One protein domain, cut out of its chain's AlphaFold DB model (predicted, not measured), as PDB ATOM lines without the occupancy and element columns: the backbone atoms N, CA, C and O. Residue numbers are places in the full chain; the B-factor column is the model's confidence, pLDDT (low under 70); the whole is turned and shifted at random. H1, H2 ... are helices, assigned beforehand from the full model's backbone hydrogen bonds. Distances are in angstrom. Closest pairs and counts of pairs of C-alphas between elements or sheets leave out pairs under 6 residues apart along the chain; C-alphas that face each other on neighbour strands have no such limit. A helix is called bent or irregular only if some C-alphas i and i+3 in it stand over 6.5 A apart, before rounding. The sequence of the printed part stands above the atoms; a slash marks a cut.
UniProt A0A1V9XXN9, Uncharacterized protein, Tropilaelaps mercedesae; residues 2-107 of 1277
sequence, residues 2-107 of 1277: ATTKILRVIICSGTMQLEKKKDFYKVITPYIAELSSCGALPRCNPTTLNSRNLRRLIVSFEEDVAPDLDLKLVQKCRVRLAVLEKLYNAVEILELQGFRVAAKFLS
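Overview. This is residues 2 to 107 of the 1277 residues of an uncharacterized protein of Tropilaelaps mercedesae (UniProt A0A1V9XXN9). One long helix arm, H3a, is the spine of a narrow helical body: H2 folds back along it as a hairpin, and the bent helix H1 runs along another side of it, with H1b packing on it. At one end of this body H3 turns sharply from H3a into the short arm H3b, which crosses to the first residues of H1a, while a thin tail, residues 2 to 11, sticks out and makes much of the total length. The printed part has 106 residues with three named helices, H1, H2 and H3 in that order, and no named strand; the class is all helix. The whole is loose, with a radius of gyration of the C-alphas of 18.6 A and spans of 75 by 21 by 20 A.

Along the chain. The printed part begins at Ala 2, and residues 2 to 13 hold no named element. H1, residues 14 to 37, was assigned as one helix by its hydrogen bonds but is bent, with C-alphas 27 and 30 lying 6.8 A apart. Its arm H1a, residues 14 to 27, is 19.2 A long and begins at C-alpha 14 at (42.274, -19.663, 17.074). Its arm H1b, residues 30 to 37, is 10.3 A long. Residues 38 to 50 then hold no named element. H2, residues 51 to 64, is 19.4 A long and begins at C-alpha 51 at (26.382, -16.649, 31.570). H3, residues 71 to 107, was also assigned as one helix by its hydrogen bonds but is bent, with C-alphas 97 and 100 lying 8.0 A apart. Its arm H3a, residues 71 to 97, is 39.0 A long. Its arm H3b, residues 100 to 107, is 10.6 A long and ends at C-alpha 107 at (47.700, -17.205, 24.514).

Arrangement. H1a and H1b stand at a steep tilt of 44 degrees. H1a and H3a are near each other, with 7 pairs of C-alphas within 10 A. H1b touches H3a, with the closest C-alphas, those of Tyr 31 and Arg 80, 6.0 A apart. These two run opposite ways at a steep tilt of 44 degrees, and H3a touches H1b with residues 77 to 84 alone. H2 and H3a touch and form a helical hairpin, running opposite ways at a shallow tilt of 16 degrees. Their closest C-alphas are those of Ser 51 and Tyr 88, 5.5 A apart, and H3a touches H2 with residues 81 to 92 alone. H2 is apart from both H1a and H1b. H3a and H3b are about perpendicular, at 87 degrees. H3b touches H1a about perpendicular, at 82 degrees, with the closest C-alphas, those of Gly 14 and Ala 102, 4.7 A apart; H1a touches H3b with residues 14 to 18 alone. H3b is apart from H1b and from H2. The helix packing is mostly crossed, but only just: 1 of the 3 touching pairs is at a shallow tilt. In H1a, H1b, H2, H3a and H3b every O i to N i+4 pair is within hydrogen-bond range.

Size, cuts and confidence. The two C-alphas farthest apart are those of Ala 2 and Asp 68, 75.3 A. Residues 2 to 11 stand free; without them the body has 96 residues, spans 48 by 20 by 18 A and has a radius of gyration of 14.9 A. The printed part has no cut. The link from H1 to H2, 13 residues, is long, and that from H2 to H3, 6 residues, is short. The mean pLDDT of the printed part is 78.4, and residues 2 to 18 and 98 to 107 are under 70.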
ATOM      1  N   ALA A   2      57.311 -44.450  -0.716       29.45
ATOM      2  CA  ALA A   2      56.095 -44.195   0.064       29.45
ATOM      3  C   ALA A   2      55.405 -42.915  -0.433       29.45
ATOM      4  O   ALA A   2      56.032 -41.858  -0.485       29.45
ATOM      5  N   THR A   3      54.125 -42.999  -0.800       25.69
ATOM      6  CA  THR A   3      53.339 -41.829  -1.204       25.69
ATOM      7  C   THR A   3      53.011 -40.975   0.017       25.69
ATOM      8  O   THR A   3      52.313 -41.403   0.936       25.69
ATOM      9  N   THR A   4      53.514 -39.740   0.036       32.25
ATOM     10  CA  THR A   4      53.225 -38.761   1.088       32.25
ATOM     11  C   THR A   4      51.764 -38.329   1.014       32.25
ATOM     12  O   THR A   4      51.431 -37.343   0.355       32.25
ATOM     13  N   LYS A   5      50.881 -39.069   1.697       31.44
ATOM     14  CA  LYS A   5      49.496 -38.651   1.945       31.44
ATOM     15  C   LYS A   5      49.528 -37.250   2.549       31.44
ATOM     16  O   LYS A   5      50.104 -37.057   3.619       31.44
ATOM     17  N   ILE A   6      48.937 -36.281   1.851       29.14
ATOM     18  CA  ILE A   6      48.927 -34.883   2.281       29.14
ATOM     19  C   ILE A   6      48.150 -34.800   3.593       29.14
ATOM     20  O   ILE A   6      46.920 -34.883   3.626       29.14
ATOM     21  N   LEU A   7      48.890 -34.655   4.688       31.70
ATOM     22  CA  LEU A   7      48.332 -34.412   6.004       31.70
ATOM     23  C   LEU A   7      47.598 -33.071   5.949       31.70
ATOM     24  O   LEU A   7      48.226 -32.022   5.808       31.70
ATOM     25  N   ARG A   8      46.264 -33.107   6.066       31.19
ATOM     26  CA  ARG A   8      45.438 -31.917   6.319       31.19
ATOM     27  C   ARG A   8      45.801 -31.373   7.704       31.19
ATOM     28  O   ARG A   8      45.120 -31.657   8.686       31.19
ATOM     29  N   VAL A   9      46.907 -30.632   7.786       33.06
ATOM     30  CA  VAL A   9      47.319 -29.920   8.997       33.06
ATOM     31  C   VAL A   9      46.180 -28.984   9.368       33.06
ATOM     32  O   VAL A   9      45.814 -28.099   8.595       33.06
ATOM     33  N   ILE A  10      45.587 -29.219  10.536       34.09
ATOM     34  CA  ILE A  10      44.427 -28.468  11.002       34.09
ATOM     35  C   ILE A  10      44.873 -27.020  11.217       34.09
ATOM     36  O   ILE A  10      45.581 -26.714  12.181       34.09
ATOM     37  N   ILE A  11      44.473 -26.135  10.299       31.86
ATOM     38  CA  ILE A  11      44.723 -24.697  10.401       31.86
ATOM     39  C   ILE A  11      44.156 -24.250  11.747       31.86
ATOM     40  O   ILE A  11      42.968 -24.429  12.022       31.86
ATOM     41  N   CYS A  12      45.025 -23.729  12.615       39.03
ATOM     42  CA  CYS A  12      44.674 -23.432  13.996       39.03
ATOM     43  C   CYS A  12      43.604 -22.338  14.037       39.03
ATOM     44  O   CYS A  12      43.907 -21.149  13.952       39.03
ATOM     45  N   SER A  13      42.349 -22.755  14.217       45.88
ATOM     46  CA  SER A  13      41.147 -21.913  14.151       45.88
ATOM     47  C   SER A  13      41.117 -20.766  15.167       45.88
ATOM     48  O   SER A  13      40.255 -19.897  15.089       45.88
ATOM     49  N   GLY A  14      42.090 -20.710  16.080       46.25
ATOM     50  CA  GLY A  14      42.274 -19.663  17.074       46.25
ATOM     51  C   GLY A  14      42.244 -18.238  16.513       46.25
ATOM     52  O   GLY A  14      41.546 -17.407  17.083       46.25
ATOM     53  N   THR A  15      42.956 -17.913  15.425       46.97
ATOM     54  CA  THR A  15      42.982 -16.528  14.885       46.97
ATOM     55  C   THR A  15      41.571 -16.037  14.567       46.97
ATOM     56  O   THR A  15      41.105 -15.054  15.147       46.97
ATOM     57  N   MET A  16      40.859 -16.832  13.771       54.25
ATOM     58  CA  MET A  16      39.459 -16.650  13.403       54.25
ATOM     59  C   MET A  16      38.514 -16.699  14.620       54.25
ATOM     60  O   MET A  16      37.493 -16.021  14.627       54.25
ATOM     61  N   GLN A  17      38.839 -17.444  15.683       57.84
ATOM     62  CA  GLN A  17      38.091 -17.424  16.951       57.84
ATOM     63  C   GLN A  17      38.300 -16.140  17.754       57.84
ATOM     64  O   GLN A  17      37.361 -15.671  18.392       57.84
ATOM     65  N   LEU A  18      39.505 -15.567  17.770       60.03
ATOM     66  CA  LEU A  18      39.785 -14.334  18.508       60.03
ATOM     67  C   LEU A  18      39.229 -13.114  17.764       60.03
ATOM     68  O   LEU A  18      38.771 -12.170  18.407       60.03
ATOM     69  N   GLU A  19      39.174 -13.170  16.435       72.62
ATOM     70  CA  GLU A  19      38.368 -12.263  15.611       72.62
ATOM     71  C   GLU A  19      36.873 -12.454  15.885       72.62
ATOM     72  O   GLU A  19      36.266 -11.525  16.409       72.62
ATOM     73  N   LYS A  20      36.312 -13.667  15.764       77.06
ATOM     74  CA  LYS A  20      34.919 -13.950  16.170       77.06
ATOM     75  C   LYS A  20      34.598 -13.517  17.607       77.06
ATOM     76  O   LYS A  20      33.483 -13.080  17.864       77.06
ATOM     77  N   LYS A  21      35.548 -13.580  18.548       78.44
ATOM     78  CA  LYS A  21      35.367 -13.105  19.932       78.44
ATOM     79  C   LYS A  21      35.436 -11.577  20.044       78.44
ATOM     80  O   LYS A  21      34.666 -11.004  20.807       78.44
ATOM     81  N   LYS A  22      36.281 -10.897  19.258       82.81
ATOM     82  CA  LYS A  22      36.218  -9.431  19.090       82.81
ATOM     83  C   LYS A  22      34.896  -9.000  18.457       82.81
ATOM     84  O   LYS A  22      34.317  -8.021  18.909       82.81
ATOM     85  N   ASP A  23      34.421  -9.716  17.447       84.12
ATOM     86  CA  ASP A  23      33.194  -9.389  16.722       84.12
ATOM     87  C   ASP A  23      31.952  -9.684  17.564       84.12
ATOM     88  O   ASP A  23      31.059  -8.846  17.634       84.12
ATOM     89  N   PHE A  24      31.954 -10.766  18.344       87.88
ATOM     90  CA  PHE A  24      30.998 -10.971  19.433       87.88
ATOM     91  C   PHE A  24      31.003  -9.793  20.418       87.88
ATOM     92  O   PHE A  24      29.941  -9.266  20.746       87.88
ATOM     93  N   TYR A  25      32.183  -9.313  20.838       90.88
ATOM     94  CA  TYR A  25      32.269  -8.120  21.683       90.88
ATOM     95  C   TYR A  25      31.728  -6.856  20.991       90.88
ATOM     96  O   TYR A  25      31.046  -6.078  21.657       90.88
ATOM     97  N   LYS A  26      31.921  -6.665  19.675       89.88
ATOM     98  CA  LYS A  26      31.253  -5.588  18.913       89.88
ATOM     99  C   LYS A  26      29.727  -5.745  18.956       89.88
ATOM    100  O   LYS A  26      29.045  -4.768  19.240       89.88
ATOM    101  N   VAL A  27      29.205  -6.955  18.731       91.25
ATOM    102  CA  VAL A  27      27.759  -7.251  18.699       91.25
ATOM    103  C   VAL A  27      27.085  -6.991  20.051       91.25
ATOM    104  O   VAL A  27      26.013  -6.395  20.076       91.25
ATOM    105  N   ILE A  28      27.699  -7.372  21.178       94.75
ATOM    106  CA  ILE A  28      27.096  -7.150  22.509       94.75
ATOM    107  C   ILE A  28      27.321  -5.741  23.076       94.75
ATOM    108  O   ILE A  28      26.614  -5.345  24.002       94.75
ATOM    109  N   THR A  29      28.295  -4.978  22.564       94.25
ATOM    110  CA  THR A  29      28.632  -3.650  23.117       94.25
ATOM    111  C   THR A  29      27.439  -2.680  23.099       94.25
ATOM    112  O   THR A  29      27.197  -2.076  24.143       94.25
ATOM    113  N   PRO A  30      26.630  -2.564  22.022       94.94
ATOM    114  CA  PRO A  30      25.400  -1.767  22.031       94.94
ATOM    115  C   PRO A  30      24.405  -2.162  23.130       94.94
ATOM    116  O   PRO A  30      23.869  -1.292  23.806       94.94
ATOM    117  N   TYR A  31      24.204  -3.461  23.372       95.44
ATOM    118  CA  TYR A  31      23.280  -3.958  24.401       95.44
ATOM    119  C   TYR A  31      23.750  -3.577  25.809       95.44
ATOM    120  O   TYR A  31      22.956  -3.125  26.631       95.44
ATOM    121  N   ILE A  32      25.053  -3.715  26.076       94.81
ATOM    122  CA  ILE A  32      25.665  -3.345  27.360       94.81
ATOM    123  C   ILE A  32      25.694  -1.818  27.536       94.81
ATOM    124  O   ILE A  32      25.484  -1.336  28.647       94.81
ATOM    125  N   ALA A  33      25.891  -1.051  26.460       94.50
ATOM    126  CA  ALA A  33      25.819   0.408  26.484       94.50
ATOM    127  C   ALA A  33      24.389   0.910  26.756       94.50
ATOM    128  O   ALA A  33      24.207   1.753  27.630       94.50
ATOM    129  N   GLU A  34      23.373   0.356  26.083       94.00
ATOM    130  CA  GLU A  34      21.966   0.683  26.345       94.00
ATOM    131  C   GLU A  34      21.582   0.368  27.794       94.00
ATOM    132  O   GLU A  34      21.084   1.245  28.498       94.00
ATOM    133  N   LEU A  35      21.873  -0.838  28.281       94.88
ATOM    134  CA  LEU A  35      21.553  -1.216  29.659       94.88
ATOM    135  C   LEU A  35      22.339  -0.398  30.697       94.88
ATOM    136  O   LEU A  35      21.780  -0.014  31.720       94.88
ATOM    137  N   SER A  36      23.603  -0.051  30.426       94.62
ATOM    138  CA  SER A  36      24.365   0.863  31.288       94.62
ATOM    139  C   SER A  36      23.854   2.308  31.230       94.62
ATOM    140  O   SER A  36      24.112   3.056  32.171       94.62
ATOM    141  N   SER A  37      23.153   2.714  30.164       93.88
ATOM    142  CA  SER A  37      22.495   4.029  30.077       93.88
ATOM    143  C   SER A  37      21.145   4.067  30.801       93.88
ATOM    144  O   SER A  37      20.774   5.108  31.330       93.88
ATOM    145  N   CYS A  38      20.457   2.925  30.905       91.12
ATOM    146  CA  CYS A  38      19.206   2.773  31.658       91.12
ATOM    147  C   CYS A  38      19.422   2.551  33.169       91.12
ATOM    148  O   CYS A  38      18.480   2.196  33.865       91.12
ATOM    149  N   GLY A  39      20.661   2.622  33.675       90.94
ATOM    150  CA  GLY A  39      21.020   2.213  35.045       90.94
ATOM    151  C   GLY A  39      21.017   0.692  35.287       90.94
ATOM    152  O   GLY A  39      21.720   0.218  36.175       90.94
ATOM    153  N   ALA A  40      20.320  -0.074  34.441       83.00
ATOM    154  CA  ALA A  40      20.132  -1.525  34.503       83.00
ATOM    155  C   ALA A  40      21.421  -2.373  34.555       83.00
ATOM    156  O   ALA A  40      21.381  -3.524  34.985       83.00
ATOM    157  N   LEU A  41      22.567  -1.830  34.129       84.94
ATOM    158  CA  LEU A  41      23.881  -2.388  34.456       84.94
ATOM    159  C   LEU A  41      24.771  -1.354  35.169       84.94
ATOM    160  O   LEU A  41      25.149  -0.360  34.540       84.94
ATOM    161  N   PRO A  42      25.262  -1.620  36.400       75.44
ATOM    162  CA  PRO A  42      26.443  -0.921  36.899       75.44
ATOM    163  C   PRO A  42      27.618  -1.248  35.971       75.44
ATOM    164  O   PRO A  42      27.824  -2.417  35.655       75.44
ATOM    165  N   ARG A  43      28.364  -0.225  35.518       72.81
ATOM    166  CA  ARG A  43      29.357  -0.241  34.410       72.81
ATOM    167  C   ARG A  43      30.168  -1.547  34.261       72.81
ATOM    168  O   ARG A  43      31.324  -1.629  34.678       72.81
ATOM    169  N   CYS A  44      29.585  -2.561  33.622       73.38
ATOM    170  CA  CYS A  44      30.206  -3.875  33.499       73.38
ATOM    171  C   CYS A  44      31.142  -3.929  32.299       73.38
ATOM    172  O   CYS A  44      30.772  -3.595  31.175       73.38
ATOM    173  N   ASN A  45      32.350  -4.442  32.520       79.75
ATOM    174  CA  ASN A  45      33.275  -4.720  31.433       79.75
ATOM    175  C   ASN A  45      32.784  -5.966  30.656       79.75
ATOM    176  O   ASN A  45      32.703  -7.042  31.263       79.75
ATOM    177  N   PRO A  46      32.515  -5.879  29.334       82.12
ATOM    178  CA  PRO A  46      32.025  -7.004  28.523       82.12
ATOM    179  C   PRO A  46      32.941  -8.236  28.570       82.12
ATOM    180  O   PRO A  46      32.472  -9.368  28.457       82.12
ATOM    181  N   THR A  47      34.244  -8.053  28.810       84.00
ATOM    182  CA  THR A  47      35.202  -9.167  28.940       84.00
ATOM    183  C   THR A  47      35.096  -9.933  30.268       84.00
ATOM    184  O   THR A  47      35.655 -11.021  30.385       84.00
ATOM    185  N   THR A  48      34.371  -9.399  31.260       82.56
ATOM    186  CA  THR A  48      34.199  -9.997  32.605       82.56
ATOM    187  C   THR A  48      32.826 -10.638  32.829       82.56
ATOM    188  O   THR A  48      32.628 -11.400  33.783       82.56
ATOM    189  N   LEU A  49      31.879 -10.359  31.931       87.69
ATOM    190  CA  LEU A  49      30.589 -11.031  31.866       87.69
ATOM    191  C   LEU A  49      30.763 -12.470  31.354       87.69
ATOM    192  O   LEU A  49      31.559 -12.760  30.461       87.69
ATOM    193  N   ASN A  50      29.997 -13.371  31.956       89.06
ATOM    194  CA  ASN A  50      29.767 -14.752  31.540       89.06
ATOM    195  C   ASN A  50      28.310 -15.095  31.888       89.06
ATOM    196  O   ASN A  50      27.700 -14.369  32.677       89.06
ATOM    197  N   SER A  51      27.765 -16.181  31.341       89.62
ATOM    198  CA  SER A  51      26.382 -16.649  31.570       89.62
ATOM    199  C   SER A  51      25.951 -16.568  33.044       89.62
ATOM    200  O   SER A  51      24.928 -15.976  33.383       89.62
ATOM    201  N   ARG A  52      26.784 -17.078  33.959       91.12
ATOM    202  CA  ARG A  52      26.533 -17.089  35.407       91.12
ATOM    203  C   ARG A  52      26.523 -15.700  36.050       91.12
ATOM    204  O   ARG A  52      25.713 -15.451  36.943       91.12
ATOM    205  N   ASN A  53      27.441 -14.821  35.658       91.50
ATOM    206  CA  ASN A  53      27.486 -13.440  36.138       91.50
ATOM    207  C   ASN A  53      26.315 -12.632  35.569       91.50
ATOM    208  O   ASN A  53      25.727 -11.841  36.296       91.50
ATOM    209  N   LEU A  54      25.936 -12.885  34.316       94.12
ATOM    210  CA  LEU A  54      24.792 -12.255  33.672       94.12
ATOM    211  C   LEU A  54      23.470 -12.686  34.319       94.12
ATOM    212  O   LEU A  54      22.686 -11.821  34.666       94.12
ATOM    213  N   ARG A  55      23.251 -13.977  34.608       94.69
ATOM    214  CA  ARG A  55      22.056 -14.428  35.355       94.69
ATOM    215  C   ARG A  55      21.928 -13.783  36.736       94.69
ATOM    216  O   ARG A  55      20.835 -13.411  37.134       94.69
ATOM    217  N   ARG A  56      23.039 -13.613  37.461       94.44
ATOM    218  CA  ARG A  56      23.047 -12.872  38.738       94.44
ATOM    219  C   ARG A  56      22.696 -11.403  38.565       94.44
ATOM    220  O   ARG A  56      22.055 -10.834  39.435       94.44
ATOM    221  N   LEU A  57      23.149 -10.808  37.469       93.62
ATOM    222  CA  LEU A  57      22.865  -9.423  37.140       93.62
ATOM    223  C   LEU A  57      21.418  -9.239  36.664       93.62
ATOM    224  O   LEU A  57      20.840  -8.207  36.951       93.62
ATOM    225  N   ILE A  58      20.815 -10.237  36.010       95.88
ATOM    226  CA  ILE A  58      19.375 -10.268  35.720       95.88
ATOM    227  C   ILE A  58      18.589 -10.300  37.034       95.88
ATOM    228  O   ILE A  58      17.720  -9.466  37.223       95.88
ATOM    229  N   VAL A  59      18.940 -11.189  37.970       95.94
ATOM    230  CA  VAL A  59      18.283 -11.249  39.290       95.94
ATOM    231  C   VAL A  59      18.416  -9.919  40.046       95.94
ATOM    232  O   VAL A  59      17.406  -9.363  40.446       95.94
ATOM    233  N   SER A  60      19.621  -9.350  40.143       94.75
ATOM    234  CA  SER A  60      19.845  -8.029  40.762       94.75
ATOM    235  C   SER A  60      19.170  -6.880  39.993       94.75
ATOM    236  O   SER A  60      18.720  -5.920  40.600       94.75
ATOM    237  N   PHE A  61      19.012  -6.970  38.669       95.81
ATOM    238  CA  PHE A  61      18.207  -6.000  37.922       95.81
ATOM    239  C   PHE A  61      16.725  -6.077  38.320       95.81
ATOM    240  O   PHE A  61      16.124  -5.040  38.581       95.81
ATOM    241  N   GLU A  62      16.148  -7.277  38.397       96.31
ATOM    242  CA  GLU A  62      14.746  -7.476  38.792       96.31
ATOM    243  C   GLU A  62      14.486  -7.142  40.274       96.31
ATOM    244  O   GLU A  62      13.424  -6.617  40.598       96.31
ATOM    245  N   GLU A  63      15.448  -7.420  41.162       96.06
ATOM    246  CA  GLU A  63      15.359  -7.167  42.609       96.06
ATOM    247  C   GLU A  63      15.662  -5.700  42.982       96.06
ATOM    248  O   GLU A  63      14.911  -5.108  43.756       96.06
ATOM    249  N   ASP A  64      16.737  -5.108  42.443       95.19
ATOM    250  CA  ASP A  64      17.280  -3.815  42.902       95.19
ATOM    251  C   ASP A  64      16.933  -2.612  41.999       95.19
ATOM    252  O   ASP A  64      17.075  -1.477  42.446       95.19
ATOM    253  N   VAL A  65      16.569  -2.813  40.719       93.25
ATOM    254  CA  VAL A  65      16.515  -1.713  39.719       93.25
ATOM    255  C   VAL A  65      15.187  -1.626  38.962       93.25
ATOM    256  O   VAL A  65      14.716  -0.529  38.671       93.25
ATOM    257  N   ALA A  66      14.555  -2.754  38.644       95.25
ATOM    258  CA  ALA A  66      13.270  -2.789  37.953       95.25
ATOM    259  C   ALA A  66      12.121  -2.059  38.693       95.25
ATOM    260  O   ALA A  66      11.288  -1.484  37.993       95.25
ATOM    261  N   PRO A  67      12.055  -2.012  40.045       96.50
ATOM    262  CA  PRO A  67      11.025  -1.243  40.755       96.50
ATOM    263  C   PRO A  67      11.097   0.280  40.547       96.50
ATOM    264  O   PRO A  67      10.064   0.942  40.588       96.50
ATOM    265  N   ASP A  68      12.294   0.826  40.298       96.81
ATOM    266  CA  ASP A  68      12.550   2.275  40.196       96.81
ATOM    267  C   ASP A  68      12.463   2.816  38.751       96.81
ATOM    268  O   ASP A  68      12.680   4.006  38.505       96.81
ATOM    269  N   LEU A  69      12.171   1.957  37.767       95.25
ATOM    270  CA  LEU A  69      12.158   2.300  36.342       95.25
ATOM    271  C   LEU A  69      10.745   2.280  35.743       95.25
ATOM    272  O   LEU A  69       9.911   1.448  36.085       95.25
ATOM    273  N   ASP A  70      10.505   3.154  34.758       97.38
ATOM    274  CA  ASP A  70       9.287   3.110  33.937       97.38
ATOM    275  C   ASP A  70       9.103   1.726  33.292       97.38
ATOM    276  O   ASP A  70      10.050   1.145  32.753       97.38
ATOM    277  N   LEU A  71       7.865   1.225  33.283       95.56
ATOM    278  CA  LEU A  71       7.516  -0.121  32.827       95.56
ATOM    279  C   LEU A  71       7.992  -0.402  31.393       95.56
ATOM    280  O   LEU A  71       8.445  -1.512  31.104       95.56
ATOM    281  N   LYS A  72       7.962   0.597  30.498       96.56
ATOM    282  CA  LYS A  72       8.459   0.446  29.118       96.56
ATOM    283  C   LYS A  72       9.983   0.320  29.085       96.56
ATOM    284  O   LYS A  72      10.524  -0.440  28.278       96.56
ATOM    285  N   LEU A  73      10.688   1.015  29.979       95.62
ATOM    286  CA  LEU A  73      12.133   0.870  30.144       95.62
ATOM    287  C   LEU A  73      12.495  -0.478  30.786       95.62
ATOM    288  O   LEU A  73      13.440  -1.114  30.322       95.62
ATOM    289  N   VAL A  74      11.721  -0.961  31.767       96.81
ATOM    290  CA  VAL A  74      11.874  -2.306  32.358       96.81
ATOM    291  C   VAL A  74      11.700  -3.385  31.293       96.81
ATOM    292  O   VAL A  74      12.585  -4.225  31.132       96.81
ATOM    293  N   GLN A  75      10.623  -3.337  30.502       96.88
ATOM    294  CA  GLN A  75      10.397  -4.257  29.380       96.88
ATOM    295  C   GLN A  75      11.557  -4.218  28.371       96.88
ATOM    296  O   GLN A  75      12.098  -5.264  28.006       96.88
ATOM    297  N   LYS A  76      12.014  -3.021  27.976       96.25
ATOM    298  CA  LYS A  76      13.172  -2.865  27.084       96.25
ATOM    299  C   LYS A  76      14.445  -3.478  27.684       96.25
ATOM    300  O   LYS A  76      15.188  -4.162  26.973       96.25
ATOM    301  N   CYS A  77      14.699  -3.271  28.976       96.81
ATOM    302  CA  CYS A  77      15.856  -3.830  29.671       96.81
ATOM    303  C   CYS A  77      15.776  -5.358  29.768       96.81
ATOM    304  O   CYS A  77      16.752  -6.024  29.428       96.81
ATOM    305  N   ARG A  78      14.610  -5.925  30.108       96.81
ATOM    306  CA  ARG A  78      14.346  -7.375  30.099       96.81
ATOM    307  C   ARG A  78      14.659  -8.007  28.744       96.81
ATOM    308  O   ARG A  78      15.419  -8.972  28.685       96.81
ATOM    309  N   VAL A  79      14.171  -7.426  27.645       97.19
ATOM    310  CA  VAL A  79      14.465  -7.908  26.281       97.19
ATOM    311  C   VAL A  79      15.965  -7.832  25.970       97.19
ATOM    312  O   VAL A  79      16.548  -8.802  25.483       97.19
ATOM    313  N   ARG A  80      16.634  -6.713  26.285       95.81
ATOM    314  CA  ARG A  80      18.085  -6.552  26.065       95.81
ATOM    315  C   ARG A  80      18.919  -7.537  26.903       95.81
ATOM    316  O   ARG A  80      19.894  -8.083  26.388       95.81
ATOM    317  N   LEU A  81      18.524  -7.802  28.149       96.31
ATOM    318  CA  LEU A  81      19.148  -8.784  29.042       96.31
ATOM    319  C   LEU A  81      18.944 -10.226  28.554       96.31
ATOM    320  O   LEU A  81      19.904 -10.997  28.524       96.31
ATOM    321  N   ALA A  82      17.736 -10.580  28.110       95.75
ATOM    322  CA  ALA A  82      17.434 -11.899  27.557       95.75
ATOM    323  C   ALA A  82      18.249 -12.185  26.282       95.75
ATOM    324  O   ALA A  82      18.823 -13.268  26.149       95.75
ATOM    325  N   VAL A  83      18.377 -11.205  25.376       95.31
ATOM    326  CA  VAL A  83      19.239 -11.329  24.185       95.31
ATOM    327  C   VAL A  83      20.705 -11.518  24.582       95.31
ATOM    328  O   VAL A  83      21.364 -12.412  24.050       95.31
ATOM    329  N   LEU A  84      21.212 -10.754  25.558       95.81
ATOM    330  CA  LEU A  84      22.556 -10.982  26.097       95.81
ATOM    331  C   LEU A  84      22.711 -12.395  26.678       95.81
ATOM    332  O   LEU A  84      23.753 -13.011  26.461       95.81
ATOM    333  N   GLU A  85      21.710 -12.943  27.374       95.69
ATOM    334  CA  GLU A  85      21.830 -14.284  27.957       95.69
ATOM    335  C   GLU A  85      21.922 -15.362  26.875       95.69
ATOM    336  O   GLU A  85      22.813 -16.210  26.930       95.69
ATOM    337  N   LYS A  86      21.078 -15.294  25.835       94.50
ATOM    338  CA  LYS A  86      21.166 -16.206  24.681       94.50
ATOM    339  C   LYS A  86      22.529 -16.093  23.983       94.50
ATOM    340  O   LYS A  86      23.137 -17.119  23.683       94.50
ATOM    341  N   LEU A  87      23.045 -14.875  23.800       92.12
ATOM    342  CA  LEU A  87      24.356 -14.620  23.190       92.12
ATOM    343  C   LEU A  87      25.525 -15.172  24.028       92.12
ATOM    344  O   LEU A  87      26.418 -15.820  23.479       92.12
ATOM    345  N   TYR A  88      25.524 -14.986  25.351       92.50
ATOM    346  CA  TYR A  88      26.559 -15.555  26.225       92.50
ATOM    347  C   TYR A  88      26.462 -17.080  26.352       92.50
ATOM    348  O   TYR A  88      27.498 -17.742  26.372       92.50
ATOM    349  N   ASN A  89      25.253 -17.647  26.377       90.00
ATOM    350  CA  ASN A  89      25.056 -19.098  26.382       90.00
ATOM    351  C   ASN A  89      25.545 -19.733  25.065       90.00
ATOM    352  O   ASN A  89      26.187 -20.779  25.099       90.00
ATOM    353  N   ALA A  90      25.336 -19.081  23.915       83.56
ATOM    354  CA  ALA A  90      25.889 -19.527  22.633       83.56
ATOM    355  C   ALA A  90      27.432 -19.532  22.628       83.56
ATOM    356  O   ALA A  90      28.047 -20.483  22.147       83.56
ATOM    357  N   VAL A  91      28.075 -18.515  23.218       85.38
ATOM    358  CA  VAL A  91      29.542 -18.497  23.384       85.38
ATOM    359  C   VAL A  91      30.030 -19.559  24.371       85.38
ATOM    360  O   VAL A  91      31.081 -20.148  24.134       85.38
ATOM    361  N   GLU A  92      29.286 -19.858  25.438       86.62
ATOM    362  CA  GLU A  92      29.639 -20.948  26.356       86.62
ATOM    363  C   GLU A  92      29.531 -22.324  25.678       86.62
ATOM    364  O   GLU A  92      30.437 -23.140  25.828       86.62
ATOM    365  N   ILE A  93      28.507 -22.556  24.847       81.62
ATOM    366  CA  ILE A  93      28.387 -23.768  24.016       81.62
ATOM    367  C   ILE A  93      29.582 -23.895  23.055       81.62
ATOM    368  O   ILE A  93      30.181 -24.966  22.967       81.62
ATOM    369  N   LEU A  94      29.992 -22.805  22.396       75.06
ATOM    370  CA  LEU A  94      31.190 -22.799  21.546       75.06
ATOM    371  C   LEU A  94      32.474 -23.073  22.353       75.06
ATOM    372  O   LEU A  94      33.288 -23.898  21.942       75.06
ATOM    373  N   GLU A  95      32.669 -22.455  23.525       78.31
ATOM    374  CA  GLU A  95      33.840 -22.742  24.373       78.31
ATOM    375  C   GLU A  95      33.855 -24.193  24.902       78.31
ATOM    376  O   GLU A  95      34.942 -24.761  25.062       78.31
ATOM    377  N   LEU A  96      32.683 -24.807  25.115       76.00
ATOM    378  CA  LEU A  96      32.523 -26.219  25.487       76.00
ATOM    379  C   LEU A  96      32.826 -27.190  24.333       76.00
ATOM    380  O   LEU A  96      33.392 -28.252  24.584       76.00
ATOM    381  N   GLN A  97      32.556 -26.821  23.076       73.88
ATOM    382  CA  GLN A  97      32.863 -27.613  21.869       73.88
ATOM    383  C   GLN A  97      34.376 -27.683  21.526       73.88
ATOM    384  O   GLN A  97      34.766 -27.840  20.372       73.88
ATOM    385  N   GLY A  98      35.265 -27.552  22.519       49.06
ATOM    386  CA  GLY A  98      36.720 -27.716  22.375       49.06
ATOM    387  C   GLY A  98      37.503 -26.461  21.960       49.06
ATOM    388  O   GLY A  98      38.734 -26.449  22.047       49.06
ATOM    389  N   PHE A  99      36.824 -25.365  21.602       59.19
ATOM    390  CA  PHE A  99      37.437 -24.112  21.123       59.19
ATOM    391  C   PHE A  99      38.447 -23.516  22.129       59.19
ATOM    392  O   PHE A  99      39.412 -22.843  21.759       59.19
ATOM    393  N   ARG A 100      38.295 -23.846  23.418       52.19
ATOM    394  CA  ARG A 100      39.184 -23.454  24.520       52.19
ATOM    395  C   ARG A 100      40.658 -23.861  24.339       52.19
ATOM    396  O   ARG A 100      41.533 -23.207  24.909       52.19
ATOM    397  N   VAL A 101      40.955 -24.912  23.566       48.81
ATOM    398  CA  VAL A 101      42.340 -25.352  23.286       48.81
ATOM    399  C   VAL A 101      43.022 -24.424  22.275       48.81
ATOM    400  O   VAL A 101      44.152 -23.995  22.499       48.81
ATOM    401  N   ALA A 102      42.317 -24.025  21.216       49.84
ATOM    402  CA  ALA A 102      42.822 -23.059  20.240       49.84
ATOM    403  C   ALA A 102      42.981 -21.649  20.849       49.84
ATOM    404  O   ALA A 102      43.958 -20.953  20.564       49.84
ATOM    405  N   ALA A 103      42.107 -21.263  21.786       50.22
ATOM    406  CA  ALA A 103      42.296 -20.055  22.592       50.22
ATOM    407  C   ALA A 103      43.564 -20.118  23.475       50.22
ATOM    408  O   ALA A 103      44.294 -19.130  23.561       50.22
ATOM    409  N   LYS A 104      43.878 -21.278  24.084       52.56
ATOM    410  CA  LYS A 104      45.153 -21.484  24.800       52.56
ATOM    411  C   LYS A 104      46.356 -21.359  23.862       52.56
ATOM    412  O   LYS A 104      47.297 -20.654  24.215       52.56
ATOM    413  N   PHE A 105      46.310 -21.992  22.686       52.56
ATOM    414  CA  PHE A 105      47.367 -21.935  21.666       52.56
ATOM    415  C   PHE A 105      47.717 -20.486  21.288       52.56
ATOM    416  O   PHE A 105      48.888 -20.134  21.262       52.56
ATOM    417  N   LEU A 106      46.717 -19.615  21.102       53.06
ATOM    418  CA  LEU A 106      46.939 -18.182  20.859       53.06
ATOM    419  C   LEU A 106      47.473 -17.385  22.059       53.06
ATOM    420  O   LEU A 106      47.995 -16.287  21.870       53.06
ATOM    421  N   SER A 107      47.253 -17.869  23.281       56.16
ATOM    422  CA  SER A 107      47.700 -17.205  24.514       56.16
ATOM    423  C   SER A 107      49.101 -17.628  24.958       56.16
ATOM    424  O   SER A 107      49.695 -16.964  25.806       56.16
TER     425      SER A 107